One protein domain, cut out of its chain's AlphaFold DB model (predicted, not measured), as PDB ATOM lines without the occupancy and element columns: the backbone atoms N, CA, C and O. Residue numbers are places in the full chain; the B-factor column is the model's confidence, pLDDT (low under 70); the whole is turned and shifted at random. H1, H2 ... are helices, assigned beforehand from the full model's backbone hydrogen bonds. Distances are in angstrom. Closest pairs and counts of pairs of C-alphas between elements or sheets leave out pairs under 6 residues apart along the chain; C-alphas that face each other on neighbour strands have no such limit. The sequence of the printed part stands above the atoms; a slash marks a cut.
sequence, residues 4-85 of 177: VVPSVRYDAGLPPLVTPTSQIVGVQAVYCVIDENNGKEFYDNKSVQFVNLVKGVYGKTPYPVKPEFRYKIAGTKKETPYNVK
ATOM      1  N   VAL A   4     -19.332  46.105 -21.571       96.56
ATOM      2  CA  VAL A   4     -20.585  46.748 -22.003       96.56
ATOM      3  C   VAL A   4     -21.636  46.733 -20.889       96.56
ATOM      4  O   VAL A   4     -22.484  47.623 -20.814       96.56
ATOM      5  N   VAL A   5     -21.566  45.753 -19.981       97.56
ATOM      6  CA  VAL A   5     -22.510  45.601 -18.859       97.56
ATOM      7  C   VAL A   5     -22.627  46.872 -18.000       97.56
ATOM      8  O   VAL A   5     -23.763  47.279 -17.739       97.56
ATOM      9  N   PRO A   6     -21.534  47.544 -17.573       97.38
ATOM     10  CA  PRO A   6     -21.621  48.805 -16.835       97.38
ATOM     11  C   PRO A   6     -22.398  49.903 -17.573       97.38
ATOM     12  O   PRO A   6     -23.221  50.574 -16.948       97.38
ATOM     13  N   SER A   7     -22.193  50.052 -18.884       97.19
ATOM     14  CA  SER A   7     -22.878  51.059 -19.708       97.19
ATOM     15  C   SER A   7     -24.376  50.773 -19.811       97.19
ATOM     16  O   SER A   7     -25.193  51.640 -19.514       97.19
ATOM     17  N   VAL A   8     -24.748  49.522 -20.104       97.62
ATOM     18  CA  VAL A   8     -26.159  49.100 -20.160       97.62
ATOM     19  C   VAL A   8     -26.841  49.252 -18.801       97.62
ATOM     20  O   VAL A   8     -27.992  49.680 -18.715       97.62
ATOM     21  N   ARG A   9     -26.127  48.946 -17.711       98.12
ATOM     22  CA  ARG A   9     -26.617  49.159 -16.345       98.12
ATOM     23  C   ARG A   9     -26.856  50.643 -16.064       98.12
ATOM     24  O   ARG A   9     -27.859  50.976 -15.440       98.12
ATOM     25  N   TYR A  10     -25.947  51.519 -16.488       97.81
ATOM     26  CA  TYR A  10     -26.085  52.966 -16.322       97.81
ATOM     27  C   TYR A  10     -27.287  53.508 -17.100       97.81
ATOM     28  O   TYR A  10     -28.133  54.185 -16.515       97.81
ATOM     29  N   ASP A  11     -27.420  53.125 -18.368       97.56
ATOM     30  CA  ASP A  11     -28.536  53.535 -19.223       97.56
ATOM     31  C   ASP A  11     -29.893  53.062 -18.674       97.56
ATOM     32  O   ASP A  11     -30.892  53.781 -18.751       97.56
ATOM     33  N   ALA A  12     -29.923  51.887 -18.036       97.19
ATOM     34  CA  ALA A  12     -31.099  51.335 -17.366       97.19
ATOM     35  C   ALA A  12     -31.374  51.916 -15.963       97.19
ATOM     36  O   ALA A  12     -32.272  51.431 -15.279       97.19
ATOM     37  N   GLY A  13     -30.635  52.934 -15.509       97.19
ATOM     38  CA  GLY A  13     -30.894  53.598 -14.226       97.19
ATOM     39  C   GLY A  13     -30.196  52.968 -13.017       97.19
ATOM     40  O   GLY A  13     -30.664  53.094 -11.886       97.19
ATOM     41  N   LEU A  14     -29.066  52.297 -13.236       97.56
ATOM     42  CA  LEU A  14     -28.229  51.679 -12.202       97.56
ATOM     43  C   LEU A  14     -28.959  50.678 -11.279       97.56
ATOM     44  O   LEU A  14     -28.766  50.729 -10.060       97.56
ATOM     45  N   PRO A  15     -29.755  49.724 -11.808       97.12
ATOM     46  CA  PRO A  15     -30.388  48.716 -10.966       97.12
ATOM     47  C   PRO A  15     -29.332  47.875 -10.214       97.12
ATOM     48  O   PRO A  15     -28.215  47.679 -10.720       97.12
ATOM     49  N   PRO A  16     -29.652  47.352  -9.015       97.00
ATOM     50  CA  PRO A  16     -28.843  46.316  -8.376       97.00
ATOM     51  C   PRO A  16     -28.723  45.103  -9.306       97.00
ATOM     52  O   PRO A  16     -29.709  44.717  -9.925       97.00
ATOM     53  N   LEU A  17     -27.540  44.498  -9.433       96.50
ATOM     54  CA  LEU A  17     -27.331  43.331 -10.302       96.50
ATOM     55  C   LEU A  17     -27.627  42.027  -9.549       96.50
ATOM     56  O   LEU A  17     -26.748  41.195  -9.344       96.50
ATOM     57  N   VAL A  18     -28.885  41.862  -9.154       96.56
ATOM     58  CA  VAL A  18     -29.440  40.637  -8.556       96.56
ATOM     59  C   VAL A  18     -30.495  40.048  -9.487       96.56
ATOM     60  O   VAL A  18     -30.845  40.662 -10.489       96.56
ATOM     61  N   THR A  19     -31.010  38.856  -9.217       95.94
ATOM     62  CA  THR A  19     -32.119  38.323 -10.018       95.94
ATOM     63  C   THR A  19     -33.390  39.164  -9.797       95.94
ATOM     64  O   THR A  19     -33.685  39.519  -8.655       95.94
ATOM     65  N   PRO A  20     -34.159  39.515 -10.850       95.88
ATOM     66  CA  PRO A  20     -33.949  39.215 -12.275       95.88
ATOM     67  C   PRO A  20     -33.093  40.251 -13.043       95.88
ATOM     68  O   PRO A  20     -32.715  40.018 -14.190       95.88
ATOM     69  N   THR A  21     -32.779  41.410 -12.461       96.88
ATOM     70  CA  THR A  21     -32.141  42.552 -13.147       96.88
ATOM     71  C   THR A  21     -30.741  42.263 -13.694       96.88
ATOM     72  O   THR A  21     -30.389  42.789 -14.749       96.88
ATOM     73  N   SER A  22     -29.955  41.403 -13.045       97.25
ATOM     74  CA  SER A  22     -28.646  40.962 -13.546       97.25
ATOM     75  C   SER A  22     -28.752  40.255 -14.896       97.25
ATOM     76  O   SER A  22     -27.970  40.539 -15.802       97.25
ATOM     77  N   GLN A  23     -29.752  39.386 -15.056       97.56
ATOM     78  CA  GLN A  23     -30.013  38.660 -16.299       97.56
ATOM     79  C   GLN A  23     -30.499  39.617 -17.388       97.56
ATOM     80  O   GLN A  23     -30.017  39.551 -18.514       97.56
ATOM     81  N   ILE A  24     -31.395  40.547 -17.043       97.88
ATOM     82  CA  ILE A  24     -31.925  41.544 -17.984       97.88
ATOM     83  C   ILE A  24     -30.795  42.408 -18.560       97.88
ATOM     84  O   ILE A  24     -30.674  42.541 -19.778       97.88
ATOM     85  N   VAL A  25     -29.944  42.968 -17.693       97.94
ATOM     86  CA  VAL A  25     -28.801  43.799 -18.106       97.94
ATOM     87  C   VAL A  25     -27.767  42.967 -18.866       97.94
ATOM     88  O   VAL A  25     -27.262  43.414 -19.893       97.94
ATOM     89  N   GLY A  26     -27.470  41.752 -18.398       97.38
ATOM     90  CA  GLY A  26     -26.497  40.865 -19.032       97.38
ATOM     91  C   GLY A  26     -26.897  40.457 -20.451       97.38
ATOM     92  O   GLY A  26     -26.100  40.604 -21.375       97.38
ATOM     93  N   VAL A  27     -28.142  40.010 -20.647       97.44
ATOM     94  CA  VAL A  27     -28.667  39.639 -21.973       97.44
ATOM     95  C   VAL A  27     -28.685  40.848 -22.904       97.44
ATOM     96  O   VAL A  27     -28.260  40.737 -24.052       97.44
ATOM     97  N   GLN A  28     -29.106  42.018 -22.418       98.12
ATOM     98  CA  GLN A  28     -29.091  43.215 -23.253       98.12
ATOM     99  C   GLN A  28     -27.664  43.638 -23.634       98.12
ATOM    100  O   GLN A  28     -27.444  44.049 -24.769       98.12
ATOM    101  N   ALA A  29     -26.684  43.494 -22.740       97.75
ATOM    102  CA  ALA A  29     -25.283  43.759 -23.065       97.75
ATOM    103  C   ALA A  29     -24.738  42.806 -24.137       97.75
ATOM    104  O   ALA A  29     -23.963  43.234 -24.991       97.75
ATOM    105  N   VAL A  30     -25.161  41.537 -24.135       97.56
ATOM    106  CA  VAL A  30     -24.847  40.601 -25.225       97.56
ATOM    107  C   VAL A  30     -25.450  41.086 -26.544       97.56
ATOM    108  O   VAL A  30     -24.740  41.111 -27.545       97.56
ATOM    109  N   TYR A  31     -26.712  41.529 -26.552       97.44
ATOM    110  CA  TYR A  31     -27.331  42.085 -27.759       97.44
ATOM    111  C   TYR A  31     -26.614  43.327 -28.280       97.44
ATOM    112  O   TYR A  31     -26.363  43.391 -29.474       97.44
ATOM    113  N   CYS A  32     -26.192  44.250 -27.416       97.12
ATOM    114  CA  CYS A  32     -25.429  45.420 -27.856       97.12
ATOM    115  C   CYS A  32     -24.104  45.037 -28.537       97.12
ATOM    116  O   CYS A  32     -23.757  45.618 -29.558       97.12
ATOM    117  N   VAL A  33     -23.394  44.029 -28.018       96.81
ATOM    118  CA  VAL A  33     -22.160  43.519 -28.651       96.81
ATOM    119  C   VAL A  33     -22.454  42.835 -29.989       96.81
ATOM    120  O   VAL A  33     -21.679  42.953 -30.932       96.81
ATOM    121  N   ILE A  34     -23.569  42.108 -30.098       96.62
ATOM    122  CA  ILE A  34     -23.988  41.496 -31.368       96.62
ATOM    123  C   ILE A  34     -24.366  42.572 -32.392       96.62
ATOM    124  O   ILE A  34     -24.021  42.437 -33.562       96.62
ATOM    125  N   ASP A  35     -25.062  43.626 -31.969       96.56
ATOM    126  CA  ASP A  35     -25.414  44.757 -32.825       96.56
ATOM    127  C   ASP A  35     -24.141  45.429 -33.361       96.56
ATOM    128  O   ASP A  35     -23.993  45.576 -34.573       96.56
ATOM    129  N   GLU A  36     -23.177  45.716 -32.483       95.12
ATOM    130  CA  GLU A  36     -21.870  46.277 -32.843       95.12
ATOM    131  C   GLU A  36     -21.123  45.415 -33.868       95.12
ATOM    132  O   GLU A  36     -20.698  45.913 -34.910       95.12
ATOM    133  N   ASN A  37     -21.032  44.104 -33.620       94.88
ATOM    134  CA  ASN A  37     -20.380  43.158 -34.531       94.88
ATOM    135  C   ASN A  37     -21.061  43.089 -35.907       94.88
ATOM    136  O   ASN A  37     -20.416  42.753 -36.898       94.88
ATOM    137  N   ASN A  38     -22.353  43.410 -35.976       96.19
ATOM    138  CA  ASN A  38     -23.125  43.466 -37.214       96.19
ATOM    139  C   ASN A  38     -23.147  44.870 -37.848       96.19
ATOM    140  O   ASN A  38     -23.901  45.092 -38.796       96.19
ATOM    141  N   GLY A  39     -22.360  45.825 -37.335       95.06
ATOM    142  CA  GLY A  39     -22.317  47.204 -37.833       95.06
ATOM    143  C   GLY A  39     -23.583  48.014 -37.540       95.06
ATOM    144  O   GLY A  39     -23.874  48.981 -38.244       95.06
ATOM    145  N   LYS A  40     -24.363  47.607 -36.535       96.06
ATOM    146  CA  LYS A  40     -25.598  48.267 -36.105       96.06
ATOM    147  C   LYS A  40     -25.351  49.152 -34.889       96.06
ATOM    148  O   LYS A  40     -24.385  48.981 -34.149       96.06
ATOM    149  N   GLU A  41     -26.265  50.090 -34.656       95.00
ATOM    150  CA  GLU A  41     -26.260  50.859 -33.415       95.00
ATOM    151  C   GLU A  41     -26.601  49.979 -32.208       95.00
ATOM    152  O   GLU A  41     -27.398  49.046 -32.297       95.00
ATOM    153  N   PHE A  42     -26.075  50.347 -31.038       95.19
ATOM    154  CA  PHE A  42     -26.487  49.733 -29.780       95.19
ATOM    155  C   PHE A  42     -28.001  49.858 -29.583       95.19
ATOM    156  O   PHE A  42     -28.596  50.921 -29.809       95.19
ATOM    157  N   TYR A  43     -28.588  48.787 -29.049       96.69
ATOM    158  CA  TYR A  43     -30.021  48.672 -28.787       96.69
ATOM    159  C   TYR A  43     -30.882  48.647 -30.060       96.69
ATOM    160  O   TYR A  43     -32.073  48.977 -29.988       96.69
ATOM    161  N   ASP A  44     -30.326  48.249 -31.208       95.88
ATOM    162  CA  ASP A  44     -31.129  47.871 -32.375       95.88
ATOM    163  C   ASP A  44     -32.038  46.703 -31.971       95.88
ATOM    164  O   ASP A  44     -33.270  46.831 -31.967       95.88
ATOM    165  N   ASN A  45     -31.427  45.642 -31.429       94.50
ATOM    166  CA  ASN A  45     -32.124  44.521 -30.815       94.50
ATOM    167  C   ASN A  45     -32.339  44.739 -29.311       94.50
ATOM    168  O   ASN A  45     -31.408  44.935 -28.526       94.50
ATOM    169  N   LYS A  46     -33.602  44.675 -28.880       96.00
ATOM    170  CA  LYS A  46     -34.007  44.929 -27.492       96.00
ATOM    171  C   LYS A  46     -34.786  43.745 -26.946       96.00
ATOM    172  O   LYS A  46     -35.793  43.345 -27.527       96.00
ATOM    173  N   SER A  47     -34.367  43.218 -25.798       96.81
ATOM    174  CA  SER A  47     -35.180  42.216 -25.103       96.81
ATOM    175  C   SER A  47     -36.437  42.864 -24.511       96.81
ATOM    176  O   SER A  47     -36.388  43.976 -23.983       96.81
ATOM    177  N   VAL A  48     -37.564  42.148 -24.530       96.94
ATOM    178  CA  VAL A  48     -38.828  42.627 -23.933       96.94
ATOM    179  C   VAL A  48     -38.649  42.969 -22.450       96.94
ATOM    180  O   VAL A  48     -39.190  43.959 -21.963       96.94
ATOM    181  N   GLN A  49     -37.838  42.186 -21.733       97.50
ATOM    182  CA  GLN A  49     -37.558  42.411 -20.315       97.50
ATOM    183  C   GLN A  49     -36.776  43.719 -20.096       97.50
ATOM    184  O   GLN A  49     -37.111  44.488 -19.195       97.50
ATOM    185  N   PHE A  50     -35.791  44.026 -20.951       98.00
ATOM    186  CA  PHE A  50     -35.049  45.289 -20.885       98.00
ATOM    187  C   PHE A  50     -35.933  46.492 -21.219       98.00
ATOM    188  O   PHE A  50     -35.895  47.499 -20.513       98.00
ATOM    189  N   VAL A  51     -36.794  46.369 -22.234       98.00
ATOM    190  CA  VAL A  51     -37.780  47.409 -22.565       98.00
ATOM    191  C   VAL A  51     -38.696  47.690 -21.374       98.00
ATOM    192  O   VAL A  51     -38.895  48.849 -21.015       98.00
ATOM    193  N   ASN A  52     -39.210  46.647 -20.719       97.25
ATOM    194  CA  ASN A  52     -40.073  46.778 -19.546       97.25
ATOM    195  C   ASN A  52     -39.346  47.392 -18.336       97.25
ATOM    196  O   ASN A  52     -39.942  48.203 -17.621       97.25
ATOM    197  N   LEU A  53     -38.066  47.064 -18.128       97.50
ATOM    198  CA  LEU A  53     -37.217  47.695 -17.110       97.50
ATOM    199  C   LEU A  53     -37.081  49.196 -17.361       97.50
ATOM    200  O   LEU A  53     -37.415  50.000 -16.496       97.50
ATOM    201  N   VAL A  54     -36.687  49.575 -18.576       97.56
ATOM    202  CA  VAL A  54     -36.505  50.975 -18.982       97.56
ATOM    203  C   VAL A  54     -37.821  51.760 -18.933       97.56
ATOM    204  O   VAL A  54     -37.845  52.919 -18.508       97.56
ATOM    205  N   LYS A  55     -38.937  51.121 -19.302       96.94
ATOM    206  CA  LYS A  55     -40.292  51.681 -19.214       96.94
ATOM    207  C   LYS A  55     -40.721  51.983 -17.773       96.94
ATOM    208  O   LYS A  55     -41.525  52.891 -17.579       96.94
ATOM    209  N   GLY A  56     -40.172  51.274 -16.783       96.00
ATOM    210  CA  GLY A  56     -40.505  51.419 -15.359       96.00
ATOM    211  C   GLY A  56     -41.475  50.368 -14.821       96.00
ATOM    212  O   GLY A  56     -41.956  50.497 -13.701       96.00
ATOM    213  N   VAL A  57     -41.762  49.308 -15.585       95.06
ATOM    214  CA  VAL A  57     -42.708  48.255 -15.170       95.06
ATOM    215  C   VAL A  57     -42.205  47.521 -13.920       95.06
ATOM    216  O   VAL A  57     -43.004  47.154 -13.068       95.06
ATOM    217  N   TYR A  58     -40.885  47.382 -13.761       94.62
ATOM    218  CA  TYR A  58     -40.253  46.775 -12.578       94.62
ATOM    219  C   TYR A  58     -40.145  47.727 -11.377       94.62
ATOM    220  O   TYR A  58     -39.561  47.368 -10.357       94.62
ATOM    221  N   GLY A  59     -40.698  48.935 -11.487       92.69
ATOM    222  CA  GLY A  59     -40.616  49.970 -10.467       92.69
ATOM    223  C   GLY A  59     -39.452  50.935 -10.676       92.69
ATOM    224  O   GLY A  59     -38.801  50.964 -11.723       92.69
ATOM    225  N   LYS A  60     -39.223  51.753  -9.647       93.62
ATOM    226  CA  LYS A  60     -38.291  52.878  -9.694       93.62
ATOM    227  C   LYS A  60     -36.845  52.407  -9.565       93.62
ATOM    228  O   LYS A  60     -36.481  51.717  -8.615       93.62
ATOM    229  N   THR A  61     -36.007  52.851 -10.489       95.31
ATOM    230  CA  THR A  61     -34.567  52.589 -10.476       95.31
ATOM    231  C   THR A  61     -33.822  53.575  -9.560       95.31
ATOM    232  O   THR A  61     -34.298  54.697  -9.361       95.31
ATOM    233  N   PRO A  62     -32.651  53.204  -8.995       96.69
ATOM    234  CA  PRO A  62     -31.876  54.097  -8.123       96.69
ATOM    235  C   PRO A  62     -31.474  55.414  -8.794       96.69
ATOM    236  O   PRO A  62     -31.460  56.462  -8.150       96.69
ATOM    237  N   TYR A  63     -31.172  55.359 -10.091       96.12
ATOM    238  CA  TYR A  63     -30.863  56.520 -10.913       96.12
ATOM    239  C   TYR A  63     -31.935  56.702 -11.996       96.12
ATOM    240  O   TYR A  63     -32.388  55.707 -12.571       96.12
ATOM    241  N   PRO A  64     -32.374  57.939 -12.296       95.00
ATOM    242  CA  PRO A  64     -33.403  58.164 -13.299       95.00
ATOM    243  C   PRO A  64     -32.907  57.791 -14.697       95.00
ATOM    244  O   PRO A  64     -31.865  58.255 -15.160       95.00
ATOM    245  N   VAL A  65     -33.707  56.996 -15.401       97.06
ATOM    246  CA  VAL A  65     -33.496  56.731 -16.825       97.06
ATOM    247  C   VAL A  65     -33.749  58.012 -17.621       97.06
ATOM    248  O   VAL A  65     -34.786  58.662 -17.455       97.06
ATOM    249  N   LYS A  66     -32.818  58.363 -18.515       97.19
ATOM    250  CA  LYS A  66     -32.931  59.554 -19.370       97.19
ATOM    251  C   LYS A  66     -34.216  59.485 -20.222       97.19
ATOM    252  O   LYS A  66     -34.422  58.471 -20.891       97.19
ATOM    253  N   PRO A  67     -35.052  60.542 -20.275       97.00
ATOM    254  CA  PRO A  67     -36.317  60.516 -21.020       97.00
ATOM    255  C   PRO A  67     -36.172  60.167 -22.506       97.00
ATOM    256  O   PRO A  67     -36.970  59.395 -23.030       97.00
ATOM    257  N   GLU A  68     -35.139  60.686 -23.172       97.50
ATOM    258  CA  GLU A  68     -34.888  60.399 -24.592       97.50
ATOM    259  C   GLU A  68     -34.456  58.947 -24.821       97.50
ATOM    260  O   GLU A  68     -34.914  58.302 -25.763       97.50
ATOM    261  N   PHE A  69     -33.648  58.388 -23.914       97.50
ATOM    262  CA  PHE A  69     -33.299  56.970 -23.960       97.50
ATOM    263  C   PHE A  69     -34.535  56.096 -23.735       97.50
ATOM    264  O   PHE A  69     -34.802  55.181 -24.510       97.50
ATOM    265  N   ARG A  70     -35.358  56.429 -22.732       97.62
ATOM    266  CA  ARG A  70     -36.612  55.713 -22.476       97.62
ATOM    267  C   ARG A  70     -37.533  55.731 -23.692       97.62
ATOM    268  O   ARG A  70     -38.123  54.704 -24.016       97.62
ATOM    269  N   TYR A  71     -37.610  56.856 -24.398       97.62
ATOM    270  CA  TYR A  71     -38.381  56.955 -25.631       97.62
ATOM    271  C   TYR A  71     -37.816  56.063 -26.742       97.62
ATOM    272  O   TYR A  71     -38.581  55.300 -27.328       97.62
ATOM    273  N   LYS A  72     -36.492  56.072 -26.970       96.75
ATOM    274  CA  LYS A  72     -35.824  55.194 -27.956       96.75
ATOM    275  C   LYS A  72     -36.096  53.707 -27.688       96.75
ATOM    276  O   LYS A  72     -36.286  52.938 -28.626       96.75
ATOM    277  N   ILE A  73     -36.107  53.293 -26.420       97.38
ATOM    278  CA  ILE A  73     -36.222  51.877 -26.042       97.38
ATOM    279  C   ILE A  73     -37.678  51.416 -25.890       97.38
ATOM    280  O   ILE A  73     -38.015  50.321 -26.332       97.38
ATOM    281  N   ALA A  74     -38.528  52.221 -25.250       96.31
ATOM    282  CA  ALA A  74     -39.863  51.823 -24.797       96.31
ATOM    283  C   ALA A  74     -41.018  52.633 -25.411       96.31
ATOM    284  O   ALA A  74     -42.175  52.400 -25.055       96.31
ATOM    285  N   GLY A  75     -40.730  53.603 -26.284       96.00
ATOM    286  CA  GLY A  75     -41.742  54.428 -26.955       96.00
ATOM    287  C   GLY A  75     -42.440  55.452 -26.051       96.00
ATOM    288  O   GLY A  75     -43.391  56.102 -26.472       96.00
ATOM    289  N   THR A  76     -41.986  55.626 -24.806       95.19
ATOM    290  CA  THR A  76     -42.525  56.611 -23.857       95.19
ATOM    291  C   THR A  76     -41.399  57.385 -23.186       95.19
ATOM    292  O   THR A  76     -40.385  56.814 -22.805       95.19
ATOM    293  N   LYS A  77     -41.575  58.695 -22.993       95.75
ATOM    294  CA  LYS A  77     -40.640  59.516 -22.199       95.75
ATOM    295  C   LYS A  77     -40.897  59.389 -20.695       95.75
ATOM    296  O   LYS A  77     -39.984  59.539 -19.881       95.75
ATOM    297  N   LYS A  78     -42.147  59.106 -20.319       94.81
ATOM    298  CA  LYS A  78     -42.587  59.019 -18.926       94.81
ATOM    299  C   LYS A  78     -42.520  57.582 -18.427       94.81
ATOM    300  O   LYS A  78     -42.836  56.640 -19.155       94.81
ATOM    301  N   GLU A  79     -42.117  57.441 -17.174       94.38
ATOM    302  CA  GLU A  79     -42.127  56.165 -16.468       94.38
ATOM    303  C   GLU A  79     -43.560  55.638 -16.370       94.38
ATOM    304  O   GLU A  79     -44.485  56.389 -16.068       94.38
ATOM    305  N   THR A  80     -43.746  54.355 -16.671       94.50
ATOM    306  CA  THR A  80     -45.040  53.670 -16.620       94.50
ATOM    307  C   THR A  80     -44.921  52.465 -15.685       94.50
ATOM    308  O   THR A  80     -44.535  51.384 -16.140       94.50
ATOM    309  N   PRO A  81     -45.223  52.643 -14.386       92.81
ATOM    310  CA  PRO A  81     -45.221  51.556 -13.415       92.81
ATOM    311  C   PRO A  81     -46.216  50.452 -13.773       92.81
ATOM    312  O   PRO A  81     -47.210  50.692 -14.466       92.81
ATOM    313  N   TYR A  82     -45.975  49.243 -13.264       91.12
ATOM    314  CA  TYR A  82     -46.930  48.149 -13.403       91.12
ATOM    315  C   TYR A  82     -48.281  48.508 -12.766       91.12
ATOM    316  O   TYR A  82     -48.355  48.949 -11.617       91.12
ATOM    317  N   ASN A  83     -49.366  48.301 -13.513       91.50
ATOM    318  CA  ASN A  83     -50.716  48.555 -13.029       91.50
ATOM    319  C   ASN A  83     -51.282  47.304 -12.347       91.50
ATOM    320  O   ASN A  83     -51.856  46.440 -13.004       91.50
ATOM    321  N   VAL A  84     -51.194  47.258 -11.019       88.06
ATOM    322  CA  VAL A  84     -51.741  46.158 -10.205       88.06
ATOM    323  C   VAL A  84     -53.246  45.944 -10.398       88.06
ATOM    324  O   VAL A  84     -53.726  44.825 -10.272       88.06
ATOM    325  N   LYS A  85     -54.003  46.989 -10.763       91.56
ATOM    326  CA  LYS A  85     -55.453  46.884 -11.002       91.56
ATOM    327  C   LYS A  85     -55.792  46.183 -12.318       91.56
ATOM    328  O   LYS A  85     -56.939  45.804 -12.515       91.56
TER     329      LYS A  85
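This is residues 4 to 85 of the 177 residues of an uncharacterized protein of Ignavibacteria bacterium (UniProt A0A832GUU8). One long helix, H2, has two short helices set across it, H1 and H3, which both meet it along its residues 24 to 29; a fourth, H4, folds back beside H3 as a helical hairpin and stays clear of H2. A long link joins H3 to H4, while the links from H1 to H2 and from H2 to H3 are short, and the last printed residues run out to Lys 85, whose C-alpha and that of Gly 39, just after H2, are the two farthest apart. The printed part has 82 residues with four named helices, in the order H1, H2, H3, H4, and no named strand; its class is all helix, though under half of the residues, 40 of 82, are in named elements. It is compact, with a radius of gyration of the C-alphas of 12.1 A, and its outline is elongated, with spans of 41 by 26 by 21 A.

Begin at Val 4 and find C-alpha 5 at (-22.510, 45.601, -18.859); from there H1, residues 5 to 11, runs 10.0 A. Next find C-alpha 21 at (-32.141, 42.552, -13.147), where H2 begins; it holds residues 21 to 37 and measures 24.4 A from first to last C-alpha. Then come H3, residues 48 to 55, at 10.3 A, and H4, residues 67 to 74, at 10.1 A, which ends with C-alpha 74 at (-39.863, 51.823, -24.797).

Start from H1: it touches H2, with residues 25 to 29 of H2 alone, and their closest C-alphas, those of Val 5 and Ala 29, are 5.4 A apart. Their lines are about perpendicular, at 80 degrees. H2 touches H3 with its residues 24 to 28 alone; the closest C-alphas, those of Ile 24 and Phe 50, are 5.7 A apart, and the lines are about perpendicular, at 75 degrees. H3 and H4 touch as a helical hairpin, at a shallow tilt of 22 degrees, opposite ways; look at the C-alphas of Val 51 and Ala 74, the closest, 5.4 A apart. With one of these three pairs at a shallow tilt, the helix packing is mostly crossed, but only just. H1 and H4 are close but not clearly touching, the closest C-alphas being those of Asp 11 and Phe 69 at 7.5 A. H1 and H3 are only just apart, at 8.4 A, and H2 and H4 are apart. In the backbones of H1, H2, H3 and H4, every O i to N i+4 pair is within hydrogen-bond range.

The two C-alphas farthest apart are those of Gly 39 and Lys 85, at 42.6 A. The printed part has no cut. The links from H1 to H2 and from H2 to H3 are short, and the link from H3 to H4, 11 residues, is long. The mean pLDDT of the printed part is 96.2, and no printed residue is under 70.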